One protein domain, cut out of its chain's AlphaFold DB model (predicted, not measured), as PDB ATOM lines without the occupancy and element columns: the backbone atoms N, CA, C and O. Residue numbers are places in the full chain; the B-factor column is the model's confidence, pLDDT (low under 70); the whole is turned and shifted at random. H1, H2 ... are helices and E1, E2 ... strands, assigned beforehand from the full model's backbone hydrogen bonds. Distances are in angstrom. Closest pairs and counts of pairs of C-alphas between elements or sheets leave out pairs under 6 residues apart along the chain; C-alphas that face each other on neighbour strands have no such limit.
ATOM      1  N   VAL A 324      -7.161 -26.559  12.193       78.94
ATOM      2  CA  VAL A 324      -7.073 -25.884  10.910       78.94
ATOM      3  C   VAL A 324      -5.801 -26.352  10.228       78.94
ATOM      4  O   VAL A 324      -4.734 -26.480  10.828       78.94
ATOM      5  N   THR A 325      -5.918 -26.655   8.939       89.19
ATOM      6  CA  THR A 325      -4.730 -26.919   8.127       89.19
ATOM      7  C   THR A 325      -4.058 -25.588   7.825       89.19
ATOM      8  O   THR A 325      -4.715 -24.664   7.327       89.19
ATOM      9  N   VAL A 326      -2.767 -25.497   8.130       92.06
ATOM     10  CA  VAL A 326      -1.943 -24.327   7.827       92.06
ATOM     11  C   VAL A 326      -1.767 -24.231   6.312       92.06
ATOM     12  O   VAL A 326      -1.320 -25.190   5.681       92.06
ATOM     13  N   ASP A 327      -2.129 -23.095   5.715       93.81
ATOM     14  CA  ASP A 327      -1.939 -22.885   4.274       93.81
ATOM     15  C   ASP A 327      -0.479 -22.593   3.934       93.81
ATOM     16  O   ASP A 327       0.335 -22.273   4.801       93.81
ATOM     17  N   ASP A 328      -0.162 -22.675   2.646       96.75
ATOM     18  CA  ASP A 328       1.106 -22.193   2.115       96.75
ATOM     19  C   ASP A 328       1.037 -20.685   1.830       96.75
ATOM     20  O   ASP A 328       0.304 -20.214   0.948       96.75
ATOM     21  N   TYR A 329       1.802 -19.928   2.606       96.00
ATOM     22  CA  TYR A 329       1.966 -18.485   2.515       96.00
ATOM     23  C   TYR A 329       3.282 -18.082   1.842       96.00
ATOM     24  O   TYR A 329       3.467 -16.894   1.572       96.00
ATOM     25  N   ILE A 330       4.176 -19.029   1.540       95.81
ATOM     26  CA  ILE A 330       5.476 -18.742   0.928       95.81
ATOM     27  C   ILE A 330       5.274 -18.085  -0.448       95.81
ATOM     28  O   ILE A 330       4.396 -18.452  -1.232       95.81
ATOM     29  N   GLY A 331       6.064 -17.048  -0.729       95.25
ATOM     30  CA  GLY A 331       5.996 -16.255  -1.959       95.25
ATOM     31  C   GLY A 331       4.853 -15.232  -2.006       95.25
ATOM     32  O   GLY A 331       4.730 -14.503  -2.990       95.25
ATOM     33  N   LYS A 332       4.004 -15.151  -0.973       95.19
ATOM     34  CA  LYS A 332       2.953 -14.124  -0.867       95.19
ATOM     35  C   LYS A 332       3.475 -12.871  -0.168       95.19
ATOM     36  O   LYS A 332       4.457 -12.929   0.564       95.19
ATOM     37  N   MET A 333       2.789 -11.744  -0.347       96.19
ATOM     38  CA  MET A 333       3.043 -10.550   0.464       96.19
ATOM     39  C   MET A 333       2.594 -10.785   1.907       96.19
ATOM     40  O   MET A 333       1.524 -11.358   2.135       96.19
ATOM     41  N   ALA A 334       3.402 -10.339   2.867       90.81
ATOM     42  CA  ALA A 334       3.162 -10.530   4.293       90.81
ATOM     43  C   ALA A 334       1.798  -9.991   4.738       90.81
ATOM     44  O   ALA A 334       1.124 -10.626   5.548       90.81
ATOM     45  N   GLU A 335       1.346  -8.867   4.175       83.62
ATOM     46  CA  GLU A 335       0.040  -8.285   4.487       83.62
ATOM     47  C   GLU A 335      -1.102  -9.203   4.032       83.62
ATOM     48  O   GLU A 335      -2.045  -9.438   4.784       83.62
ATOM     49  N   ASP A 336      -1.005  -9.769   2.824       83.25
ATOM     50  CA  ASP A 336      -2.011 -10.701   2.308       83.25
ATOM     51  C   ASP A 336      -2.007 -12.006   3.110       83.25
ATOM     52  O   ASP A 336      -3.066 -12.497   3.510       83.25
ATOM     53  N   ALA A 337      -0.820 -12.563   3.365       90.25
ATOM     54  CA  ALA A 337      -0.644 -13.771   4.164       90.25
ATOM     55  C   ALA A 337      -1.231 -13.608   5.570       90.25
ATOM     56  O   ALA A 337      -1.978 -14.476   6.019       90.25
ATOM     57  N   SER A 338      -0.976 -12.468   6.217       82.38
ATOM     58  CA  SER A 338      -1.491 -12.169   7.553       82.38
ATOM     59  C   SER A 338      -3.016 -12.124   7.583       82.38
ATOM     60  O   SER A 338      -3.636 -12.665   8.494       82.38
ATOM     61  N   VAL A 339      -3.642 -11.535   6.560       75.62
ATOM     62  CA  VAL A 339      -5.104 -11.492   6.450       75.62
ATOM     63  C   VAL A 339      -5.686 -12.890   6.214       75.62
ATOM     64  O   VAL A 339      -6.639 -13.275   6.888       75.62
ATOM     65  N   MET A 340      -5.106 -13.678   5.301       80.50
ATOM     66  CA  MET A 340      -5.547 -15.057   5.038       80.50
ATOM     67  C   MET A 340      -5.419 -15.953   6.274       80.50
ATOM     68  O   MET A 340      -6.348 -16.689   6.598       80.50
ATOM     69  N   ALA A 341      -4.296 -15.863   6.983       85.56
ATOM     70  CA  ALA A 341      -4.065 -16.588   8.225       85.56
ATOM     71  C   ALA A 341      -5.003 -16.125   9.353       85.56
ATOM     72  O   ALA A 341      -5.548 -16.954  10.080       85.56
ATOM     73  N   GLY A 342      -5.276 -14.821   9.444       74.31
ATOM     74  CA  GLY A 342      -6.242 -14.261  10.389       74.31
ATOM     75  C   GLY A 342      -7.665 -14.797  10.189       74.31
ATOM     76  O   GLY A 342      -8.362 -15.051  11.168       74.31
ATOM     77  N   TYR A 343      -8.095 -15.077   8.951       71.94
ATOM     78  CA  TYR A 343      -9.387 -15.737   8.695       71.94
ATOM     79  C   TYR A 343      -9.460 -17.181   9.203       71.94
ATOM     80  O   TYR A 343     -10.557 -17.675   9.466       71.94
ATOM     81  N   LYS A 344      -8.310 -17.843   9.351       78.62
ATOM     82  CA  LYS A 344      -8.166 -19.146  10.016       78.62
ATOM     83  C   LYS A 344      -7.891 -19.015  11.516       78.62
ATOM     84  O   LYS A 344      -7.582 -20.007  12.166       78.62
ATOM     85  N   ASN A 345      -8.040 -17.801  12.052       76.56
ATOM     86  CA  ASN A 345      -7.849 -17.455  13.455       76.56
ATOM     87  C   ASN A 345      -6.410 -17.673  13.957       76.56
ATOM     88  O   ASN A 345      -6.200 -17.902  15.143       76.56
ATOM     89  N   PHE A 346      -5.403 -17.602  13.082       83.94
ATOM     90  CA  PHE A 346      -4.005 -17.616  13.517       83.94
ATOM     91  C   PHE A 346      -3.570 -16.255  14.065       83.94
ATOM     92  O   PHE A 346      -3.928 -15.204  13.527       83.94
ATOM     93  N   LYS A 347      -2.719 -16.276  15.095       84.38
ATOM     94  CA  LYS A 347      -2.003 -15.093  15.590       84.38
ATOM     95  C   LYS A 347      -0.710 -14.934  14.807       84.38
ATOM     96  O   LYS A 347       0.240 -15.683  15.014       84.38
ATOM     97  N   VAL A 348      -0.686 -13.988  13.878       88.00
ATOM     98  CA  VAL A 348       0.423 -13.859  12.929       88.00
ATOM     99  C   VAL A 348       1.545 -12.994  13.503       88.00
ATOM    100  O   VAL A 348       1.307 -11.860  13.913       88.00
ATOM    101  N   TYR A 349       2.769 -13.515  13.478       89.00
ATOM    102  CA  TYR A 349       3.996 -12.812  13.849       89.00
ATOM    103  C   TYR A 349       4.924 -12.746  12.645       89.00
ATOM    104  O   TYR A 349       5.183 -13.764  12.011       89.00
ATOM    105  N   THR A 350       5.447 -11.567  12.326       90.56
ATOM    106  CA  THR A 350       6.336 -11.377  11.171       90.56
ATOM    107  C   THR A 350       7.749 -11.026  11.611       90.56
ATOM    108  O   THR A 350       7.927 -10.113  12.418       90.56
ATOM    109  N   TYR A 351       8.749 -11.684  11.026       90.94
ATOM    110  CA  TYR A 351      10.165 -11.409  11.266       90.94
ATOM    111  C   TYR A 351      10.897 -11.140   9.953       90.94
ATOM    112  O   TYR A 351      10.964 -11.993   9.071       90.94
ATOM    113  N   GLU A 352      11.487  -9.956   9.847       91.31
ATOM    114  CA  GLU A 352      12.218  -9.528   8.660       91.31
ATOM    115  C   GLU A 352      13.630 -10.128   8.597       91.31
ATOM    116  O   GLU A 352      14.457  -9.915   9.489       91.31
ATOM    117  N   ILE A 353      13.946 -10.820   7.500       89.94
ATOM    118  CA  ILE A 353      15.253 -11.442   7.257       89.94
ATOM    119  C   ILE A 353      15.845 -11.048   5.891       89.94
ATOM    120  O   ILE A 353      15.097 -10.721   4.964       89.94
ATOM    121  N   PRO A 354      17.187 -11.044   5.749       88.56
ATOM    122  CA  PRO A 354      17.847 -10.883   4.454       88.56
ATOM    123  C   PRO A 354      17.364 -11.939   3.453       88.56
ATOM    124  O   PRO A 354      17.323 -13.126   3.771       88.56
ATOM    125  N   SER A 355      16.999 -11.512   2.247       87.56
ATOM    126  CA  SER A 355      16.629 -12.409   1.151       87.56
ATOM    127  C   SER A 355      16.737 -11.693  -0.198       87.56
ATOM    128  O   SER A 355      16.700 -10.462  -0.275       87.56
ATOM    129  N   ASN A 356      16.874 -12.485  -1.262       86.00
ATOM    130  CA  ASN A 356      16.829 -12.019  -2.648       86.00
ATOM    131  C   ASN A 356      15.394 -11.818  -3.165       86.00
ATOM    132  O   ASN A 356      15.209 -11.233  -4.231       86.00
ATOM    133  N   GLU A 357      14.389 -12.282  -2.420       89.88
ATOM    134  CA  GLU A 357      12.982 -12.059  -2.749       89.88
ATOM    135  C   GLU A 357      12.591 -10.578  -2.587       89.88
ATOM    136  O   GLU A 357      13.209  -9.861  -1.787       89.88
ATOM    137  N   PRO A 358      11.547 -10.098  -3.290       93.56
ATOM    138  CA  PRO A 358      11.055  -8.734  -3.127       93.56
ATOM    139  C   PRO A 358      10.739  -8.411  -1.661       93.56
ATOM    140  O   PRO A 358      10.194  -9.252  -0.942       93.56
ATOM    141  N   GLN A 359      11.049  -7.189  -1.223       94.31
ATOM    142  CA  GLN A 359      10.769  -6.747   0.145       94.31
ATOM    143  C   GLN A 359       9.280  -6.942   0.492       94.31
ATOM    144  O   GLN A 359       8.411  -6.619  -0.317       94.31
ATOM    145  N   GLY A 360       9.005  -7.478   1.682       92.50
ATOM    146  CA  GLY A 360       7.660  -7.815   2.162       92.50
ATOM    147  C   GLY A 360       7.173  -9.215   1.767       92.50
ATOM    148  O   GLY A 360       6.139  -9.658   2.259       92.50
ATOM    149  N   THR A 361       7.912  -9.945   0.927       96.19
ATOM    150  CA  THR A 361       7.539 -11.312   0.520       96.19
ATOM    151  C   THR A 361       7.823 -12.307   1.641       96.19
ATOM    152  O   THR A 361       8.915 -12.303   2.204       96.19
ATOM    153  N   VAL A 362       6.873 -13.188   1.950       96.50
ATOM    154  CA  VAL A 362       7.066 -14.317   2.866       96.50
ATOM    155  C   VAL A 362       8.043 -15.302   2.232       96.50
ATOM    156  O   VAL A 362       7.780 -15.853   1.164       96.50
ATOM    157  N   VAL A 363       9.169 -15.526   2.895       94.31
ATOM    158  CA  VAL A 363      10.219 -16.451   2.448       94.31
ATOM    159  C   VAL A 363      10.124 -17.796   3.156       94.31
ATOM    160  O   VAL A 363      10.532 -18.809   2.599       94.31
ATOM    161  N   GLU A 364       9.565 -17.814   4.366       93.31
ATOM    162  CA  GLU A 364       9.383 -19.027   5.158       93.31
ATOM    163  C   GLU A 364       8.268 -18.837   6.190       93.31
ATOM    164  O   GLU A 364       7.937 -17.706   6.555       93.31
ATOM    165  N   GLN A 365       7.694 -19.936   6.674       93.81
ATOM    166  CA  GLN A 365       6.633 -19.924   7.676       93.81
ATOM    167  C   GLN A 365       6.783 -21.058   8.691       93.81
ATOM    168  O   GLN A 365       7.334 -22.117   8.381       93.81
ATOM    169  N   TYR A 366       6.205 -20.853   9.871       90.19
ATOM    170  CA  TYR A 366       6.065 -21.857  10.914       90.19
ATOM    171  C   TYR A 366       4.724 -21.686  11.656       90.19
ATOM    172  O   TYR A 366       4.451 -20.571  12.096       90.19
ATOM    173  N   PRO A 367       3.902 -22.737  11.841       89.75
ATOM    174  CA  PRO A 367       4.112 -24.112  11.383       89.75
ATOM    175  C   PRO A 367       4.172 -24.249   9.849       89.75
ATOM    176  O   PRO A 367       3.743 -23.364   9.100       89.75
ATOM    177  N   LYS A 368       4.752 -25.356   9.367       90.62
ATOM    178  CA  LYS A 368       4.898 -25.619   7.923       90.62
ATOM    179  C   LYS A 368       3.529 -25.781   7.255       90.62
ATOM    180  O   LYS A 368       2.577 -26.255   7.873       90.62
ATOM    181  N   ALA A 369       3.445 -25.433   5.974       93.19
ATOM    182  CA  ALA A 369       2.238 -25.646   5.181       93.19
ATOM    183  C   ALA A 369       1.779 -27.117   5.247       93.19
ATOM    184  O   ALA A 369       2.590 -28.041   5.175       93.19
ATOM    185  N   GLY A 370       0.475 -27.331   5.402       89.94
ATOM    186  CA  GLY A 370      -0.132 -28.651   5.579       89.94
ATOM    187  C   GLY A 370      -0.096 -29.194   7.012       89.94
ATOM    188  O   GLY A 370      -0.735 -30.217   7.271       89.94
ATOM    189  N   ALA A 371       0.597 -28.537   7.951       88.12
ATOM    190  CA  ALA A 371       0.532 -28.904   9.362       88.12
ATOM    191  C   ALA A 371      -0.895 -28.724   9.904       88.12
ATOM    192  O   ALA A 371      -1.633 -27.829   9.477       88.12
ATOM    193  N   LYS A 372      -1.280 -29.578  10.856       85.06
ATOM    194  CA  LYS A 372      -2.478 -29.361  11.669       85.06
ATOM    195  C   LYS A 372      -2.091 -28.463  12.830       85.06
ATOM    196  O   LYS A 372      -1.186 -28.821  13.576       85.06
ATOM    197  N   ALA A 373      -2.767 -27.332  12.943       82.12
ATOM    198  CA  ALA A 373      -2.562 -26.375  14.012       82.12
ATOM    199  C   ALA A 373      -3.907 -26.027  14.646       82.12
ATOM    200  O   ALA A 373      -4.969 -26.166  14.026       82.12
ATOM    201  N   VAL A 374      -3.860 -25.584  15.892       78.19
ATOM    202  CA  VAL A 374      -5.054 -25.223  16.645       78.19
ATOM    203  C   VAL A 374      -5.483 -23.812  16.241       78.19
ATOM    204  O   VAL A 374      -4.678 -22.886  16.171       78.19
ATOM    205  N   SER A 375      -6.775 -23.620  15.978       70.69
ATOM    206  CA  SER A 375      -7.344 -22.278  15.803       70.69
ATOM    207  C   SER A 375      -6.991 -21.387  17.009       70.69
ATOM    208  O   SER A 375      -7.275 -21.750  18.150       70.69
ATOM    209  N   GLY A 376      -6.358 -20.233  16.780       75.00
ATOM    210  CA  GLY A 376      -5.828 -19.351  17.833       75.00
ATOM    211  C   GLY A 376      -4.324 -19.495  18.118       75.00
ATOM    212  O   GLY A 376      -3.790 -18.706  18.908       75.00
ATOM    213  N   GLU A 377      -3.650 -20.470  17.497       82.44
ATOM    214  CA  GLU A 377      -2.203 -20.703  17.596       82.44
ATOM    215  C   GLU A 377      -1.387 -19.632  16.849       82.44
ATOM    216  O   GLU A 377      -1.898 -18.891  15.999       82.44
ATOM    217  N   ASN A 378      -0.104 -19.527  17.195       85.31
ATOM    218  CA  ASN A 378       0.816 -18.585  16.575       85.31
ATOM    219  C   ASN A 378       1.255 -19.092  15.194       85.31
ATOM    220  O   ASN A 378       1.691 -20.230  15.048       85.31
ATOM    221  N   LEU A 379       1.198 -18.215  14.193       90.44
ATOM    222  CA  LEU A 379       1.801 -18.420  12.881       90.44
ATOM    223  C   LEU A 379       2.933 -17.411  12.703       90.44
ATOM    224  O   LEU A 379       2.704 -16.209  12.584       90.44
ATOM    225  N   THR A 380       4.157 -17.903  12.644       92.94
ATOM    226  CA  THR A 380       5.354 -17.107  12.396       92.94
ATOM    227  C   THR A 380       5.648 -17.072  10.901       92.94
ATOM    228  O   THR A 380       5.819 -18.109  10.267       92.94
ATOM    229  N   LEU A 381       5.742 -15.875  10.330       94.19
ATOM    230  CA  LEU A 381       6.126 -15.621   8.946       94.19
ATOM    231  C   LEU A 381       7.484 -14.921   8.922       94.19
ATOM    232  O   LEU A 381       7.651 -13.840   9.486       94.19
ATOM    233  N   PHE A 382       8.452 -15.499   8.225       94.12
ATOM    234  CA  PHE A 382       9.701 -14.818   7.917       94.12
ATOM    235  C   PHE A 382       9.549 -14.094   6.588       94.12
ATOM    236  O   PHE A 382       9.157 -14.698   5.588       94.12
ATOM    237  N   THR A 383       9.845 -12.800   6.570       94.62
ATOM    238  CA  THR A 383       9.610 -11.923   5.422       94.62
ATOM    239  C   THR A 383      10.924 -11.354   4.905       94.62
ATOM    240  O   THR A 383      11.856 -11.097   5.664       94.62
ATOM    241  N   SER A 384      11.028 -11.164   3.594       94.12
ATOM    242  CA  SER A 384      12.196 -10.538   2.985       94.12
ATOM    243  C   SER A 384      12.242  -9.058   3.354       94.12
ATOM    244  O   SER A 384      11.314  -8.312   3.044       94.12
ATOM    245  N   LYS A 385      13.355  -8.601   3.930       92.19
ATOM    246  CA  LYS A 385      13.680  -7.163   4.001       92.19
ATOM    247  C   LYS A 385      14.460  -6.663   2.782       92.19
ATOM    248  O   LYS A 385      14.838  -5.496   2.721       92.19
ATOM    249  N   GLY A 386      14.702  -7.553   1.818       85.31
ATOM    250  CA  GLY A 386      15.617  -7.338   0.709       85.31
ATOM    251  C   GLY A 386      17.082  -7.329   1.146       85.31
ATOM    252  O   GLY A 386      17.416  -7.215   2.326       85.31
ATOM    253  N   GLY A 387      17.965  -7.427   0.156       74.19
ATOM    254  CA  GLY A 387      19.407  -7.355   0.362       74.19
ATOM    255  C   GLY A 387      19.975  -8.657   0.912       74.19
ATOM    256  O   GLY A 387      19.851  -8.967   2.092       74.19
ATOM    257  N   PHE A 388      20.652  -9.394   0.038       72.19
ATOM    258  CA  PHE A 388      21.583 -10.441   0.425       72.19
ATOM    259  C   PHE A 388      22.996  -9.850   0.534       72.19
ATOM    260  O   PHE A 388      23.443  -9.137  -0.369       72.19
ATOM    261  N   THR A 389      23.697 -10.167   1.623       75.75
ATOM    262  CA  THR A 389      25.119  -9.856   1.794       75.75
ATOM    263  C   THR A 389      25.907 -11.158   1.725       75.75
ATOM    264  O   THR A 389      25.774 -12.004   2.606       75.75
ATOM    265  N   ALA A 390      26.746 -11.312   0.698       77.75
ATOM    266  CA  ALA A 390      27.665 -12.445   0.617       77.75
ATOM    267  C   ALA A 390      28.537 -12.526   1.880       77.75
ATOM    268  O   ALA A 390      29.061 -11.511   2.344       77.75
ATOM    269  N   GLY A 391      28.672 -13.732   2.430       83.38
ATOM    270  CA  GLY A 391      29.362 -13.987   3.691       83.38
ATOM    271  C   GLY A 391      28.480 -13.926   4.943       83.38
ATOM    272  O   GLY A 391      28.982 -14.203   6.032       83.38
ATOM    273  N   GLU A 392      27.189 -13.594   4.826       87.00
ATOM    274  CA  GLU A 392      26.233 -13.585   5.942       87.00
ATOM    275  C   GLU A 392      25.091 -14.583   5.699       87.00
ATOM    276  O   GLU A 392      24.483 -14.610   4.628       87.00
ATOM    277  N   ILE A 393      24.785 -15.402   6.707       88.75
ATOM    278  CA  ILE A 393      23.670 -16.356   6.694       88.75
ATOM    279  C   ILE A 393      22.795 -16.116   7.918       88.75
ATOM    280  O   ILE A 393      23.293 -16.008   9.036       88.75
ATOM    281  N   THR A 394      21.481 -16.097   7.714       89.94
ATOM    282  CA  THR A 394      20.502 -16.036   8.800       89.94
ATOM    283  C   THR A 394      19.942 -17.432   9.071       89.94
ATOM    284  O   THR A 394      19.054 -17.908   8.359       89.94
ATOM    285  N   TYR A 395      20.461 -18.088  10.108       90.75
ATOM    286  CA  TYR A 395      19.845 -19.285  10.679       90.75
ATOM    287  C   TYR A 395      18.679 -18.877  11.580       90.75
ATOM    288  O   TYR A 395      18.709 -17.812  12.199       90.75
ATOM    289  N   LYS A 396      17.629 -19.694  11.639       90.62
ATOM    290  CA  LYS A 396      16.434 -19.372  12.414       90.62
ATOM    291  C   LYS A 396      15.656 -20.618  12.785       90.62
ATOM    292  O   LYS A 396      15.622 -21.566  12.012       90.62
ATOM    293  N   PHE A 397      14.992 -20.572  13.930       89.75
ATOM    294  CA  PHE A 397      14.037 -21.588  14.358       89.75
ATOM    295  C   PHE A 397      13.015 -20.979  15.319       89.75
ATOM    296  O   PHE A 397      13.226 -19.886  15.842       89.75
ATOM    297  N   VAL A 398      11.901 -21.670  15.552       87.06
ATOM    298  CA  VAL A 398      10.879 -21.244  16.517       87.06
ATOM    299  C   VAL A 398      11.037 -22.044  17.805       87.06
ATOM    300  O   VAL A 398      11.209 -23.260  17.761       87.06
ATOM    301  N   VAL A 399      10.998 -21.363  18.951       84.94
ATOM    302  CA  VAL A 399      11.034 -22.008  20.269       84.94
ATOM    303  C   VAL A 399       9.795 -22.905  20.422       84.94
ATOM    304  O   VAL A 399       8.683 -22.401  20.241       84.94
ATOM    305  N   PRO A 400       9.945 -24.200  20.767       81.75
ATOM    306  CA  PRO A 400       8.809 -25.106  20.940       81.75
ATOM    307  C   PRO A 400       7.797 -24.634  21.999       81.75
ATOM    308  O   PRO A 400       8.103 -23.803  22.854       81.75
ATOM    309  N   HIS A 401       6.573 -25.170  21.960       66.88
ATOM    310  CA  HIS A 401       5.499 -24.731  22.860       66.88
ATOM    311  C   HIS A 401       5.583 -25.301  24.293       66.88
ATOM    312  O   HIS A 401       5.136 -24.636  25.227       66.88
ATOM    313  N   ASP A 402       6.187 -26.480  24.487       63.78
ATOM    314  CA  ASP A 402       6.244 -27.202  25.778       63.78
ATOM    315  C   ASP A 402       7.661 -27.277  26.371       63.78
ATOM    316  O   ASP A 402       8.101 -28.274  26.941       63.78
ATOM    317  N   THR A 403       8.439 -26.208  26.234       59.19
ATOM    318  CA  THR A 403       9.841 -26.253  26.665       59.19
ATOM    319  C   THR A 403       9.955 -26.309  28.199       59.19
ATOM    320  O   THR A 403      10.936 -26.804  28.742       59.19
ATOM    321  N   GLY A 404       8.941 -25.839  28.941       55.22
ATOM    322  CA  GLY A 404       8.951 -25.770  30.409       55.22
ATOM    323  C   GLY A 404      10.048 -24.866  30.992       55.22
ATOM    324  O   GLY A 404      10.272 -24.876  32.204       55.22
ATOM    325  N   PHE A 405      10.714 -24.064  30.156       57.47
ATOM    326  CA  PHE A 405      11.695 -23.074  30.587       57.47
ATOM    327  C   PHE A 405      10.958 -21.823  31.016       57.47
ATOM    328  O   PHE A 405      10.281 -21.183  30.220       57.47
ATOM    329  N   VAL A 406      11.093 -21.468  32.291       48.44
ATOM    330  CA  VAL A 406      10.382 -20.308  32.840       48.44
ATOM    331  C   VAL A 406      11.301 -19.110  33.049       48.44
ATOM    332  O   VAL A 406      10.776 -18.030  33.248       48.44
ATOM    333  N   ASN A 407      12.634 -19.270  33.012       55.34
ATOM    334  CA  ASN A 407      13.631 -18.186  33.077       55.34
ATOM    335  C   ASN A 407      15.053 -18.769  32.954       55.34
ATOM    336  O   ASN A 407      15.588 -19.281  33.936       55.34
ATOM    337  N   GLY A 408      15.685 -18.684  31.783       58.19
ATOM    338  CA  GLY A 408      17.071 -19.119  31.587       58.19
ATOM    339  C   GLY A 408      17.711 -18.409  30.401       58.19
ATOM    340  O   GLY A 408      17.055 -18.178  29.389       58.19
ATOM    341  N   SER A 409      18.984 -18.035  30.527       71.50
ATOM    342  CA  SER A 409      19.772 -17.556  29.390       71.50
ATOM    343  C   SER A 409      20.383 -18.766  28.704       71.50
ATOM    344  O   SER A 409      21.041 -19.578  29.354       71.50
ATOM    345  N   SER A 410      20.163 -18.888  27.400       83.62
ATOM    346  CA  SER A 410      20.733 -19.971  26.603       83.62
ATOM    347  C   SER A 410      21.688 -19.419  25.562       83.62
ATOM    348  O   SER A 410      21.658 -18.239  25.221       83.62
ATOM    349  N   THR A 411      22.563 -20.265  25.050       88.50
ATOM    350  CA  THR A 411      23.425 -19.935  23.917       88.50
ATOM    351  C   THR A 411      23.204 -20.949  22.822       88.50
ATOM    352  O   THR A 411      23.143 -22.145  23.111       88.50
ATOM    353  N   VAL A 412      23.151 -20.478  21.581       91.06
ATOM    354  CA  VAL A 412      23.289 -21.341  20.411       91.06
ATOM    355  C   VAL A 412      24.703 -21.199  19.871       91.06
ATOM    356  O   VAL A 412      25.184 -20.090  19.655       91.06
ATOM    357  N   GLU A 413      25.379 -22.327  19.704       92.06
ATOM    358  CA  GLU A 413      26.751 -22.422  19.210       92.06
ATOM    359  C   GLU A 413      26.788 -23.274  17.946       92.06
ATOM    360  O   GLU A 413      26.307 -24.404  17.937       92.06
ATOM    361  N   PHE A 414      27.421 -22.749  16.903       92.69
ATOM    362  CA  PHE A 414      27.730 -23.456  15.668       92.69
ATOM    363  C   PHE A 414      29.195 -23.853  15.671       92.69
ATOM    364  O   PHE A 414      30.071 -22.989  15.750       92.69
ATOM    365  N   VAL A 415      29.467 -25.148  15.543       92.12
ATOM    366  CA  VAL A 415      30.821 -25.699  15.427       92.12
ATOM    367  C   VAL A 415      31.054 -26.108  13.976       92.12
ATOM    368  O   VAL A 415      30.493 -27.104  13.526       92.12
ATOM    369  N   PHE A 416      31.873 -25.345  13.244       89.44
ATOM    370  CA  PHE A 416      32.161 -25.605  11.829       89.44
ATOM    371  C   PHE A 416      33.293 -26.632  11.661       89.44
ATOM    372  O   PHE A 416      34.364 -26.515  12.272       89.44
ATOM    373  N   GLU A 417      33.082 -27.632  10.803       84.88
ATOM    374  CA  GLU A 417      34.077 -28.661  10.501       84.88
ATOM    375  C   GLU A 417      35.306 -28.077   9.780       84.88
ATOM    376  O   GLU A 417      35.219 -27.141   8.987       84.88
ATOM    377  N   GLY A 418      36.482 -28.651  10.051       68.81
ATOM    378  CA  GLY A 418      37.736 -28.347   9.350       68.81
ATOM    379  C   GLY A 418      38.606 -27.257   9.984       68.81
ATOM    380  O   GLY A 418      39.831 -27.367   9.925       68.81
ATOM    381  N   ASN A 419      38.010 -26.256  10.644       60.44
ATOM    382  CA  ASN A 419      38.749 -25.055  11.074       60.44
ATOM    383  C   ASN A 419      38.715 -24.814  12.593       60.44
ATOM    384  O   ASN A 419      39.497 -24.009  13.095       60.44
ATOM    385  N   GLY A 420      37.806 -25.471  13.325       60.78
ATOM    386  CA  GLY A 420      37.589 -25.225  14.758       60.78
ATOM    387  C   GLY A 420      36.977 -23.853  15.072       60.78
ATOM    388  O   GLY A 420      36.905 -23.474  16.237       60.78
ATOM    389  N   ASN A 421      36.548 -23.108  14.047       74.12
ATOM    390  CA  ASN A 421      35.816 -21.861  14.226       74.12
ATOM    391  C   ASN A 421      34.455 -22.168  14.852       74.12
ATOM    392  O   ASN A 421      33.751 -23.073  14.396       74.12
ATOM    393  N   THR A 422      34.083 -21.380  15.855       77.06
ATOM    394  CA  THR A 422      32.742 -21.398  16.430       77.06
ATOM    395  C   THR A 422      32.068 -20.046  16.250       77.06
ATOM    396  O   THR A 422      32.719 -18.998  16.260       77.06
ATOM    397  N   SER A 423      30.757 -20.070  16.039       80.69
ATOM    398  CA  SER A 423      29.914 -18.875  16.060       80.69
ATOM    399  C   SER A 423      28.863 -19.066  17.137       80.69
ATOM    400  O   SER A 423      28.118 -20.039  17.093       80.69
ATOM    401  N   ASN A 424      28.841 -18.160  18.114       80.75
ATOM    402  CA  ASN A 424      28.002 -18.291  19.298       80.75
ATOM    403  C   ASN A 424      27.090 -17.077  19.400       80.75
ATOM    404  O   ASN A 424      27.556 -15.939  19.320       80.75
ATOM    405  N   GLU A 425      25.809 -17.326  19.639       81.62
ATOM    406  CA  GLU A 425      24.799 -16.295  19.816       81.62
ATOM    407  C   GLU A 425      24.079 -16.508  21.146       81.62
ATOM    408  O   GLU A 425      23.600 -17.601  21.461       81.62
ATOM    409  N   MET A 426      24.066 -15.464  21.975       76.38
ATOM    410  CA  MET A 426      23.369 -15.488  23.256       76.38
ATOM    411  C   MET A 426      21.883 -15.233  23.028       76.38
ATOM    412  O   MET A 426      21.499 -14.235  22.421       76.38
ATOM    413  N   ILE A 427      21.057 -16.113  23.581       75.81
ATOM    414  CA  ILE A 427      19.605 -16.046  23.539       75.81
ATOM    415  C   ILE A 427      19.112 -15.686  24.938       75.81
ATOM    416  O   ILE A 427      19.251 -16.451  25.894       75.81
ATOM    417  N   GLY A 428      18.568 -14.476  25.055       63.53
ATOM    418  CA  GLY A 428      18.139 -13.924  26.338       63.53
ATOM    419  C   GLY A 428      16.792 -14.453  26.829       63.53
ATOM    420  O   GLY A 428      16.635 -14.650  28.028       63.53
ATOM    421  N   ILE A 429      15.831 -14.665  25.926       63.44
ATOM    422  CA  ILE A 429      14.455 -15.050  26.263       63.44
ATOM    423  C   ILE A 429      14.046 -16.219  25.364       63.44
ATOM    424  O   ILE A 429      14.121 -16.114  24.142       63.44
ATOM    425  N   LEU A 430      13.632 -17.327  25.980       72.25
ATOM    426  CA  LEU A 430      13.127 -18.531  25.312       72.25
ATOM    427  C   LEU A 430      11.611 -18.638  25.489       72.25
ATOM    428  O   LEU A 430      11.101 -19.633  25.999       72.25
ATOM    429  N   ASP A 431      10.900 -17.588  25.090       73.19
ATOM    430  CA  ASP A 431       9.443 -17.578  25.152       73.19
ATOM    431  C   ASP A 431       8.883 -18.543  24.092       73.19
ATOM    432  O   ASP A 431       9.210 -18.396  22.907       73.19
ATOM    433  N   PRO A 432       8.030 -19.507  24.481       75.06
ATOM    434  CA  PRO A 432       7.386 -20.433  23.556       75.06
ATOM    435  C   PRO A 432       6.750 -19.741  22.343       75.06
ATOM    436  O   PRO A 432       6.013 -18.763  22.482       75.06
ATOM    437  N   GLY A 433       7.024 -20.251  21.141       74.38
ATOM    438  CA  GLY A 433       6.533 -19.689  19.880       74.38
ATOM    439  C   GLY A 433       7.314 -18.476  19.355       74.38
ATOM    440  O   GLY A 433       6.977 -17.958  18.291       74.38
ATOM    441  N   THR A 434       8.362 -18.023  20.050       81.00
ATOM    442  CA  THR A 434       9.223 -16.925  19.577       81.00
ATOM    443  C   THR A 434      10.236 -17.430  18.557       81.00
ATOM    444  O   THR A 434      10.825 -18.495  18.729       81.00
ATOM    445  N   ALA A 435      10.484 -16.654  17.498       86.19
ATOM    446  CA  ALA A 435      11.563 -16.953  16.564       86.19
ATOM    447  C   ALA A 435      12.929 -16.566  17.148       86.19
ATOM    448  O   ALA A 435      13.160 -15.412  17.512       86.19
ATOM    449  N   ILE A 436      13.856 -17.519  17.165       87.44
ATOM    450  CA  ILE A 436      15.279 -17.273  17.363       87.44
ATOM    451  C   ILE A 436      15.909 -17.045  15.998       87.44
ATOM    452  O   ILE A 436      15.703 -17.828  15.072       87.44
ATOM    453  N   ILE A 437      16.678 -15.967  15.877       88.50
ATOM    454  CA  ILE A 437      17.362 -15.575  14.648       88.50
ATOM    455  C   ILE A 437      18.842 -15.459  14.975       88.50
ATOM    456  O   ILE A 437      19.208 -14.659  15.834       88.50
ATOM    457  N   CYS A 438      19.670 -16.236  14.281       88.81
ATOM    458  CA  CYS A 438      21.115 -16.213  14.427       88.81
ATOM    459  C   CYS A 438      21.788 -15.729  13.143       88.81
ATOM    460  O   CYS A 438      21.520 -16.250  12.057       88.81
ATOM    461  N   ASN A 439      22.676 -14.742  13.255       88.94
ATOM    462  CA  ASN A 439      23.380 -14.168  12.106       88.94
ATOM    463  C   ASN A 439      24.819 -14.677  12.057       88.94
ATOM    464  O   ASN A 439      25.707 -14.199  12.765       88.94
ATOM    465  N   LEU A 440      25.050 -15.635  11.169       88.94
ATOM    466  CA  LEU A 440      26.326 -16.305  10.989       88.94
ATOM    467  C   LEU A 440      27.152 -15.585   9.930       88.94
ATOM    468  O   LEU A 440      26.633 -15.171   8.894       88.94
ATOM    469  N   LYS A 441      28.456 -15.476  10.180       88.19
ATOM    470  CA  LYS A 441      29.423 -14.929   9.226       88.19
ATOM    471  C   LYS A 441      30.447 -15.986   8.852       88.19
ATOM    472  O   LYS A 441      30.963 -16.673   9.732       88.19
ATOM    473  N   GLY A 442      30.762 -16.080   7.570       86.88
ATOM    474  CA  GLY A 442      31.692 -17.073   7.047       86.88
ATOM    475  C   GLY A 442      32.040 -16.824   5.586       86.88
ATOM    476  O   GLY A 442      31.647 -15.817   5.006       86.88
ATOM    477  N   GLU A 443      32.802 -17.744   5.003       86.75
ATOM    478  CA  GLU A 443      33.242 -17.689   3.607       86.75
ATOM    479  C   GLU A 443      33.200 -19.097   2.999       86.75
ATOM    480  O   GLU A 443      33.497 -20.079   3.689       86.75
ATOM    481  N   GLY A 444      32.877 -19.190   1.706       87.75
ATOM    482  CA  GLY A 444      32.863 -20.443   0.958       87.75
ATOM    483  C   GLY A 444      31.535 -21.203   1.000       87.75
ATOM    484  O   GLY A 444      30.603 -20.878   1.739       87.75
ATOM    485  N   SER A 445      31.476 -22.260   0.190       90.19
ATOM    486  CA  SER A 445      30.318 -23.142   0.032       90.19
ATOM    487  C   SER A 445      30.627 -24.573   0.476       90.19
ATOM    488  O   SER A 445      31.754 -25.051   0.331       90.19
ATOM    489  N   GLY A 446      29.622 -25.266   1.020       90.81
ATOM    490  CA  GLY A 446      29.739 -26.655   1.468       90.81
ATOM    491  C   GLY A 446      30.336 -26.819   2.869       90.81
ATOM    492  O   GLY A 446      30.910 -27.866   3.167       90.81
ATOM    493  N   ILE A 447      30.234 -25.798   3.723       92.00
ATOM    494  CA  ILE A 447      30.816 -25.804   5.069       92.00
ATOM    495  C   ILE A 447      29.890 -26.556   6.029       92.00
ATOM    496  O   ILE A 447      28.804 -26.079   6.348       92.00
ATOM    497  N   LYS A 448      30.319 -27.722   6.511       93.94
ATOM    498  CA  LYS A 448      29.560 -28.498   7.503       93.94
ATOM    499  C   LYS A 448      29.645 -27.861   8.886       93.94
ATOM    500  O   LYS A 448      30.718 -27.407   9.283       93.94
ATOM    501  N   ALA A 449      28.544 -27.847   9.628       94.19
ATOM    502  CA  ALA A 449      28.533 -27.445  11.028       94.19
ATOM    503  C   ALA A 449      27.505 -28.226  11.849       94.19
ATOM    504  O   ALA A 449      26.467 -28.636  11.331       94.19
ATOM    505  N   ILE A 450      27.782 -28.351  13.143       94.50
ATOM    506  CA  ILE A 450      26.843 -28.880  14.133       94.50
ATOM    507  C   ILE A 450      26.402 -27.718  15.019       94.50
ATOM    508  O   ILE A 450      27.257 -26.989  15.539       94.50
ATOM    509  N   ALA A 451      25.092 -27.533  15.181       94.56
ATOM    510  CA  ALA A 451      24.548 -26.529  16.086       94.56
ATOM    511  C   ALA A 451      24.196 -27.157  17.435       94.56
ATOM    512  O   ALA A 451      23.628 -28.245  17.502       94.56
ATOM    513  N   TYR A 452      24.493 -26.443  18.513       92.94
ATOM    514  CA  TYR A 452      24.197 -26.846  19.879       92.94
ATOM    515  C   TYR A 452      23.426 -25.749  20.584       92.94
ATOM    516  O   TYR A 452      23.746 -24.573  20.428       92.94
ATOM    517  N   ILE A 453      22.482 -26.138  21.431       92.00
ATOM    518  CA  ILE A 453      21.884 -25.258  22.427       92.00
ATOM    519  C   ILE A 453      22.447 -25.611  23.802       92.00
ATOM    520  O   ILE A 453      22.616 -26.783  24.139       92.00
ATOM    521  N   SER A 454      22.807 -24.598  24.584       89.69
ATOM    522  CA  SER A 454      23.284 -24.770  25.960       89.69
ATOM    523  C   SER A 454      22.537 -23.838  26.895       89.69
ATOM    524  O   SER A 454      22.452 -22.643  26.618       89.69
ATOM    525  N   GLU A 455      22.039 -24.368  28.006       86.69
ATOM    526  CA  GLU A 455      21.447 -23.563  29.070       86.69
ATOM    527  C   GLU A 455      22.550 -23.193  30.081       86.69
ATOM    528  O   GLU A 455      23.306 -24.049  30.557       86.69
ATOM    529  N   LEU A 456      22.687 -21.894  30.372       82.06
ATOM    530  CA  LEU A 456      23.845 -21.354  31.093       82.06
ATOM    531  C   LEU A 456      23.834 -21.598  32.609       82.06
ATOM    532  O   LEU A 456      24.897 -21.598  33.228       82.06
ATOM    533  N   ASN A 457      22.673 -21.793  33.232       80.88
ATOM    534  CA  ASN A 457      22.560 -22.046  34.669       80.88
ATOM    535  C   ASN A 457      22.843 -23.513  35.026       80.88
ATOM    536  O   ASN A 457      23.458 -23.809  36.051       80.88
ATOM    537  N   THR A 458      22.394 -24.438  34.185       83.38
ATOM    538  CA  THR A 458      22.479 -25.888  34.379       83.38
ATOM    539  C   THR A 458      23.713 -26.493  33.713       83.38
ATOM    540  O   THR A 458      24.097 -27.612  34.055       83.38
ATOM    541  N   ASN A 459      24.351 -25.766  32.786       82.69
ATOM    542  CA  ASN A 459      25.406 -26.264  31.898       82.69
ATOM    543  C   ASN A 459      24.985 -27.498  31.079       82.69
ATOM    544  O   ASN A 459      25.839 -28.263  30.622       82.69
ATOM    545  N   LYS A 460      23.676 -27.719  30.900       88.81
ATOM    546  CA  LYS A 460      23.179 -28.740  29.982       88.81
ATOM    547  C   LYS A 460      23.382 -28.261  28.550       88.81
ATOM    548  O   LYS A 460      23.190 -27.086  28.247       88.81
ATOM    549  N   ARG A 461      23.760 -29.190  27.677       91.94
ATOM    550  CA  ARG A 461      23.993 -28.951  26.252       91.94
ATOM    551  C   ARG A 461      23.350 -30.064  25.449       91.94
ATOM    552  O   ARG A 461      23.544 -31.233  25.777       91.94
ATOM    553  N   ALA A 462      22.641 -29.690  24.396       93.75
ATOM    554  CA  ALA A 462      22.054 -30.612  23.440       93.75
ATOM    555  C   ALA A 462      22.349 -30.157  22.014       93.75
ATOM    556  O   ALA A 462      22.612 -28.982  21.754       93.75
ATOM    557  N   GLU A 463      22.353 -31.117  21.105       95.75
ATOM    558  CA  GLU A 463      22.532 -30.882  19.682       95.75
ATOM    559  C   GLU A 463      21.196 -30.466  19.065       95.75
ATOM    560  O   GLU A 463      20.189 -31.120  19.303       95.75
ATOM    561  N   LEU A 464      21.190 -29.373  18.303       93.50
ATOM    562  CA  LEU A 464      20.028 -28.923  17.532       93.50
ATOM    563  C   LEU A 464      19.963 -29.608  16.168       93.50
ATOM    564  O   LEU A 464      18.872 -29.842  15.657       93.50
ATOM    565  N   GLY A 465      21.119 -29.868  15.553       95.44
ATOM    566  CA  GLY A 465      21.180 -30.481  14.234       95.44
ATOM    567  C   GLY A 465      22.504 -30.295  13.499       95.44
ATOM    568  O   GLY A 465      23.449 -29.661  13.987       95.44
ATOM    569  N   HIS A 466      22.534 -30.841  12.288       95.69
ATOM    570  CA  HIS A 466      23.651 -30.861  11.353       95.69
ATOM    571  C   HIS A 466      23.299 -30.075  10.088       95.69
ATOM    572  O   HIS A 466      22.252 -30.291   9.473       95.69
ATOM    573  N   TYR A 467      24.203 -29.196   9.659       95.75
ATOM    574  CA  TYR A 467      23.949 -28.243   8.580       95.75
ATOM    575  C   TYR A 467      25.115 -28.167   7.597       95.75
ATOM    576  O   TYR A 467      26.279 -28.300   7.976       95.75
ATOM    577  N   ILE A 468      24.802 -27.871   6.334       94.56
ATOM    578  CA  ILE A 468      25.773 -27.506   5.297       94.56
ATOM    579  C   ILE A 468      25.513 -26.058   4.886       94.56
ATOM    580  O   ILE A 468      24.496 -25.763   4.261       94.56
ATOM    581  N   PHE A 469      26.441 -25.165   5.210       92.44
ATOM    582  CA  PHE A 469      26.367 -23.740   4.913       92.44
ATOM    583  C   PHE A 469      27.025 -23.388   3.575       92.44
ATOM    584  O   PHE A 469      28.101 -23.885   3.225       92.44
ATOM    585  N   ASP A 470      26.380 -22.480   2.851       91.50
ATOM    586  CA  ASP A 470      26.880 -21.824   1.653       91.50
ATOM    587  C   ASP A 470      26.869 -20.306   1.866       91.50
ATOM    588  O   ASP A 470      25.864 -19.628   1.631       91.50
ATOM    589  N   PHE A 471      27.994 -19.779   2.356       89.06
ATOM    590  CA  PHE A 471      28.163 -18.358   2.662       89.06
ATOM    591  C   PHE A 471      28.284 -17.500   1.403       89.06
ATOM    592  O   PHE A 471      27.944 -16.316   1.437       89.06
ATOM    593  N   ASP A 472      28.712 -18.092   0.289       87.12
ATOM    594  CA  ASP A 472      28.810 -17.399  -0.994       87.12
ATOM    595  C   ASP A 472      27.411 -17.059  -1.535       87.12
ATOM    596  O   ASP A 472      27.214 -15.998  -2.132       87.12
ATOM    597  N   ASN A 473      26.430 -17.929  -1.270       84.38
ATOM    598  CA  ASN A 473      25.042 -17.779  -1.716       84.38
ATOM    599  C   ASN A 473      24.049 -17.403  -0.603       84.38
ATOM    600  O   ASN A 473      22.888 -17.129  -0.902       84.38
ATOM    601  N   GLY A 474      24.472 -17.384   0.664       85.19
ATOM    602  CA  GLY A 474      23.608 -17.016   1.792       85.19
ATOM    603  C   GLY A 474      22.603 -18.081   2.190       85.19
ATOM    604  O   GLY A 474      21.554 -17.758   2.743       85.19
ATOM    605  N   THR A 475      22.879 -19.335   1.854       87.88
ATOM    606  CA  THR A 475      21.933 -20.439   2.026       87.88
ATOM    607  C   THR A 475      22.538 -21.525   2.893       87.88
ATOM    608  O   THR A 475      23.748 -21.589   3.088       87.88
ATOM    609  N   TYR A 476      21.693 -22.392   3.431       92.75
ATOM    610  CA  TYR A 476      22.142 -23.583   4.129       92.75
ATOM    611  C   TYR A 476      21.183 -24.735   3.865       92.75
ATOM    612  O   TYR A 476      20.019 -24.534   3.522       92.75
ATOM    613  N   THR A 477      21.700 -25.949   4.001       93.88
ATOM    614  CA  THR A 477      20.934 -27.192   3.919       93.88
ATOM    615  C   THR A 477      20.925 -27.847   5.289       93.88
ATOM    616  O   THR A 477      21.964 -27.913   5.943       93.88
ATOM    617  N   ILE A 478      19.761 -28.334   5.700       94.75
ATOM    618  CA  ILE A 478      19.578 -29.100   6.932       94.75
ATOM    619  C   ILE A 478      19.831 -30.577   6.594       94.75
ATOM    620  O   ILE A 478      19.116 -31.136   5.760       94.75
ATOM    621  N   GLU A 479      20.862 -31.194   7.181       95.19
ATOM    622  CA  GLU A 479      21.090 -32.648   7.080       95.19
ATOM    623  C   GLU A 479      20.241 -33.397   8.119       95.19
ATOM    624  O   GLU A 479      19.615 -34.404   7.790       95.19
ATOM    625  N   GLU A 480      20.186 -32.878   9.347       94.06
ATOM    626  CA  GLU A 480      19.423 -33.420  10.476       94.06
ATOM    627  C   GLU A 480      19.060 -32.271  11.425       94.06
ATOM    628  O   GLU A 480      19.879 -31.376  11.619       94.06
ATOM    629  N   GLU A 481      17.852 -32.259  11.989       94.31
ATOM    630  CA  GLU A 481      17.415 -31.229  12.941       94.31
ATOM    631  C   GLU A 481      16.353 -31.796  13.891       94.31
ATOM    632  O   GLU A 481      15.355 -32.364  13.441       94.31
ATOM    633  N   ASP A 482      16.573 -31.622  15.195       92.75
ATOM    634  CA  ASP A 482      15.644 -32.004  16.264       92.75
ATOM    635  C   ASP A 482      15.593 -30.909  17.340       92.75
ATOM    636  O   ASP A 482      16.192 -30.999  18.413       92.75
ATOM    637  N   ILE A 483      14.879 -29.827  17.030       90.19
ATOM    638  CA  ILE A 483      14.728 -28.691  17.947       90.19
ATOM    639  C   ILE A 483      13.965 -29.114  19.210       90.19
ATOM    640  O   ILE A 483      14.361 -28.749  20.312       90.19
ATOM    641  N   GLU A 484      12.878 -29.877  19.075       87.56
ATOM    642  CA  GLU A 484      12.058 -30.284  20.223       87.56
ATOM    643  C   GLU A 484      12.848 -31.172  21.190       87.56
ATOM    644  O   GLU A 484      12.900 -30.879  22.387       87.56
ATOM    645  N   GLY A 485      13.527 -32.202  20.675       88.69
ATOM    646  CA  GLY A 485      14.363 -33.089  21.480       88.69
ATOM    647  C   GLY A 485      15.538 -32.362  22.131       88.69
ATOM    648  O   GLY A 485      15.852 -32.624  23.295       88.69
ATOM    649  N   ALA A 486      16.145 -31.393  21.436       90.69
ATOM    650  CA  ALA A 486      17.206 -30.569  22.004       90.69
ATOM    651  C   ALA A 486      16.720 -29.756  23.212       90.69
ATOM    652  O   ALA A 486      17.385 -29.736  24.248       90.69
ATOM    653  N   PHE A 487      15.554 -29.111  23.093       87.00
ATOM    654  CA  PHE A 487      14.961 -28.324  24.177       87.00
ATOM    655  C   PHE A 487      14.536 -29.196  25.362       87.00
ATOM    656  O   PHE A 487      14.787 -28.820  26.505       87.00
ATOM    657  N   GLU A 488      13.972 -30.379  25.123       85.62
ATOM    658  CA  GLU A 488      13.666 -31.328  26.202       85.62
ATOM    659  C   GLU A 488      14.934 -31.831  26.912       85.62
ATOM    660  O   GLU A 488      14.949 -31.982  28.131       85.62
ATOM    661  N   ALA A 489      16.039 -32.029  26.189       87.69
ATOM    662  CA  ALA A 489      17.296 -32.486  26.783       87.69
ATOM    663  C   ALA A 489      17.987 -31.431  27.670       87.69
ATOM    664  O   ALA A 489      18.725 -31.794  28.593       87.69
ATOM    665  N   ILE A 490      17.770 -30.135  27.407       83.38
ATOM    666  CA  ILE A 490      18.369 -29.040  28.193       83.38
ATOM    667  C   ILE A 490      17.478 -28.509  29.326       83.38
ATOM    668  O   ILE A 490      17.933 -27.651  30.081       83.38
ATOM    669  N   LYS A 491      16.257 -29.034  29.470       77.06
ATOM    670  CA  LYS A 491      15.307 -28.734  30.556       77.06
ATOM    671  C   LYS A 491      15.774 -29.408  31.839       77.06
ATOM    672  O   LYS A 491      16.342 -28.743  32.737       77.06
TER     673      LYS A 491
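Overview. This is residues 324 to 491 of the 491 residues of the protein "PASTA domain-containing protein" of Ruminococcus flavefaciens (UniProt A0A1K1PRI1). Picture two lobes: a larger one, where a strongly twisted five-stranded sheet E7 E6 E9 E10 E11 stands partly face to face with the strand pair E5 and E8, and a smaller one, the sheet E1 E4 E2 with H1 over one face. E5 and E8 lie between the other two sheets, and H2 packs on the five-stranded sheet over E10. The printed part has 168 residues, with two named helices and eleven named strands in the order H1, E1 to E11, H2; the class is mostly strand. The five-stranded sheet and the pair are antiparallel, and E1 E4 E2 is mixed. The whole is compact, with a radius of gyration of the C-alphas of 16.4 A and spans of 48 by 37 by 24 A.

Arrangement. Start at residues 324 to 325, paired antiparallel with residues 372 to 373 of E3, residues 372 to 374, a strand that pairs with no named strand. Next comes H1, residues 334 to 343, on the sheet of E1, residues 347 to 353, E4, residues 378 to 384, and E2, residues 362 to 366. H1 runs along the strands over E4 at a height over the sheet of 8.9 A, making two layers, a helix on one face of a sheet; its closest C-alphas to E1 are Ser 338 and Val 348, 6.0 A. E1 and E4 are parallel, with N 351 and O 381 at 2.9 A, and E4 and E2 antiparallel, with N 382 and O 364 at 2.8 A, both within hydrogen-bond range. E5, residues 392 to 398, and E8, residues 435 to 441, are antiparallel, with N 395 and O 438 at 2.9 A. The third sheet runs E7, residues 422 to 427, E6, residues 410 to 416, E9, residues 445 to 455, E10, residues 461 to 470, and E11, residues 475 to 481; look for N 412 and O 425 at 2.9 A, N 452 and O 413 at 2.8 A, N 464 and O 451 at 2.8 A, and N 468 and O 477 at 2.9 A. E9 E10 E11 is a meander, each strand the antiparallel neighbour of the one before. The three sheets form a stack, face to face in turn. H2, residues 483 to 490, is on the five-stranded sheet at a height of 7.5 A, with Ala 462 and Ala 486 its closest C-alphas to E10, 5.1 A. In H1 and H2 every O i to N i+4 pair is within hydrogen-bond range.

Along the chain. Find C-alpha 334 at (3.162, -10.530, 4.293), where H1 begins its 14.3 A. E9 measures 30.4 A from C-alpha 445 at (30.318, -23.142, 0.032), and E10, 25.8 A, bends by 52 degrees at residue 465. H2 ends at C-alpha 490, (18.369, -29.040, 28.193).

Size, cuts and confidence. The C-alphas farthest apart, Tyr 343 and Asn 419, are 49.1 A apart. The printed part has no cut, and E5 to E6 is the long link. Mean pLDDT of the printed part is 85.3; residues 401 to 408, 418 to 420 and 428 to 429 are under 70.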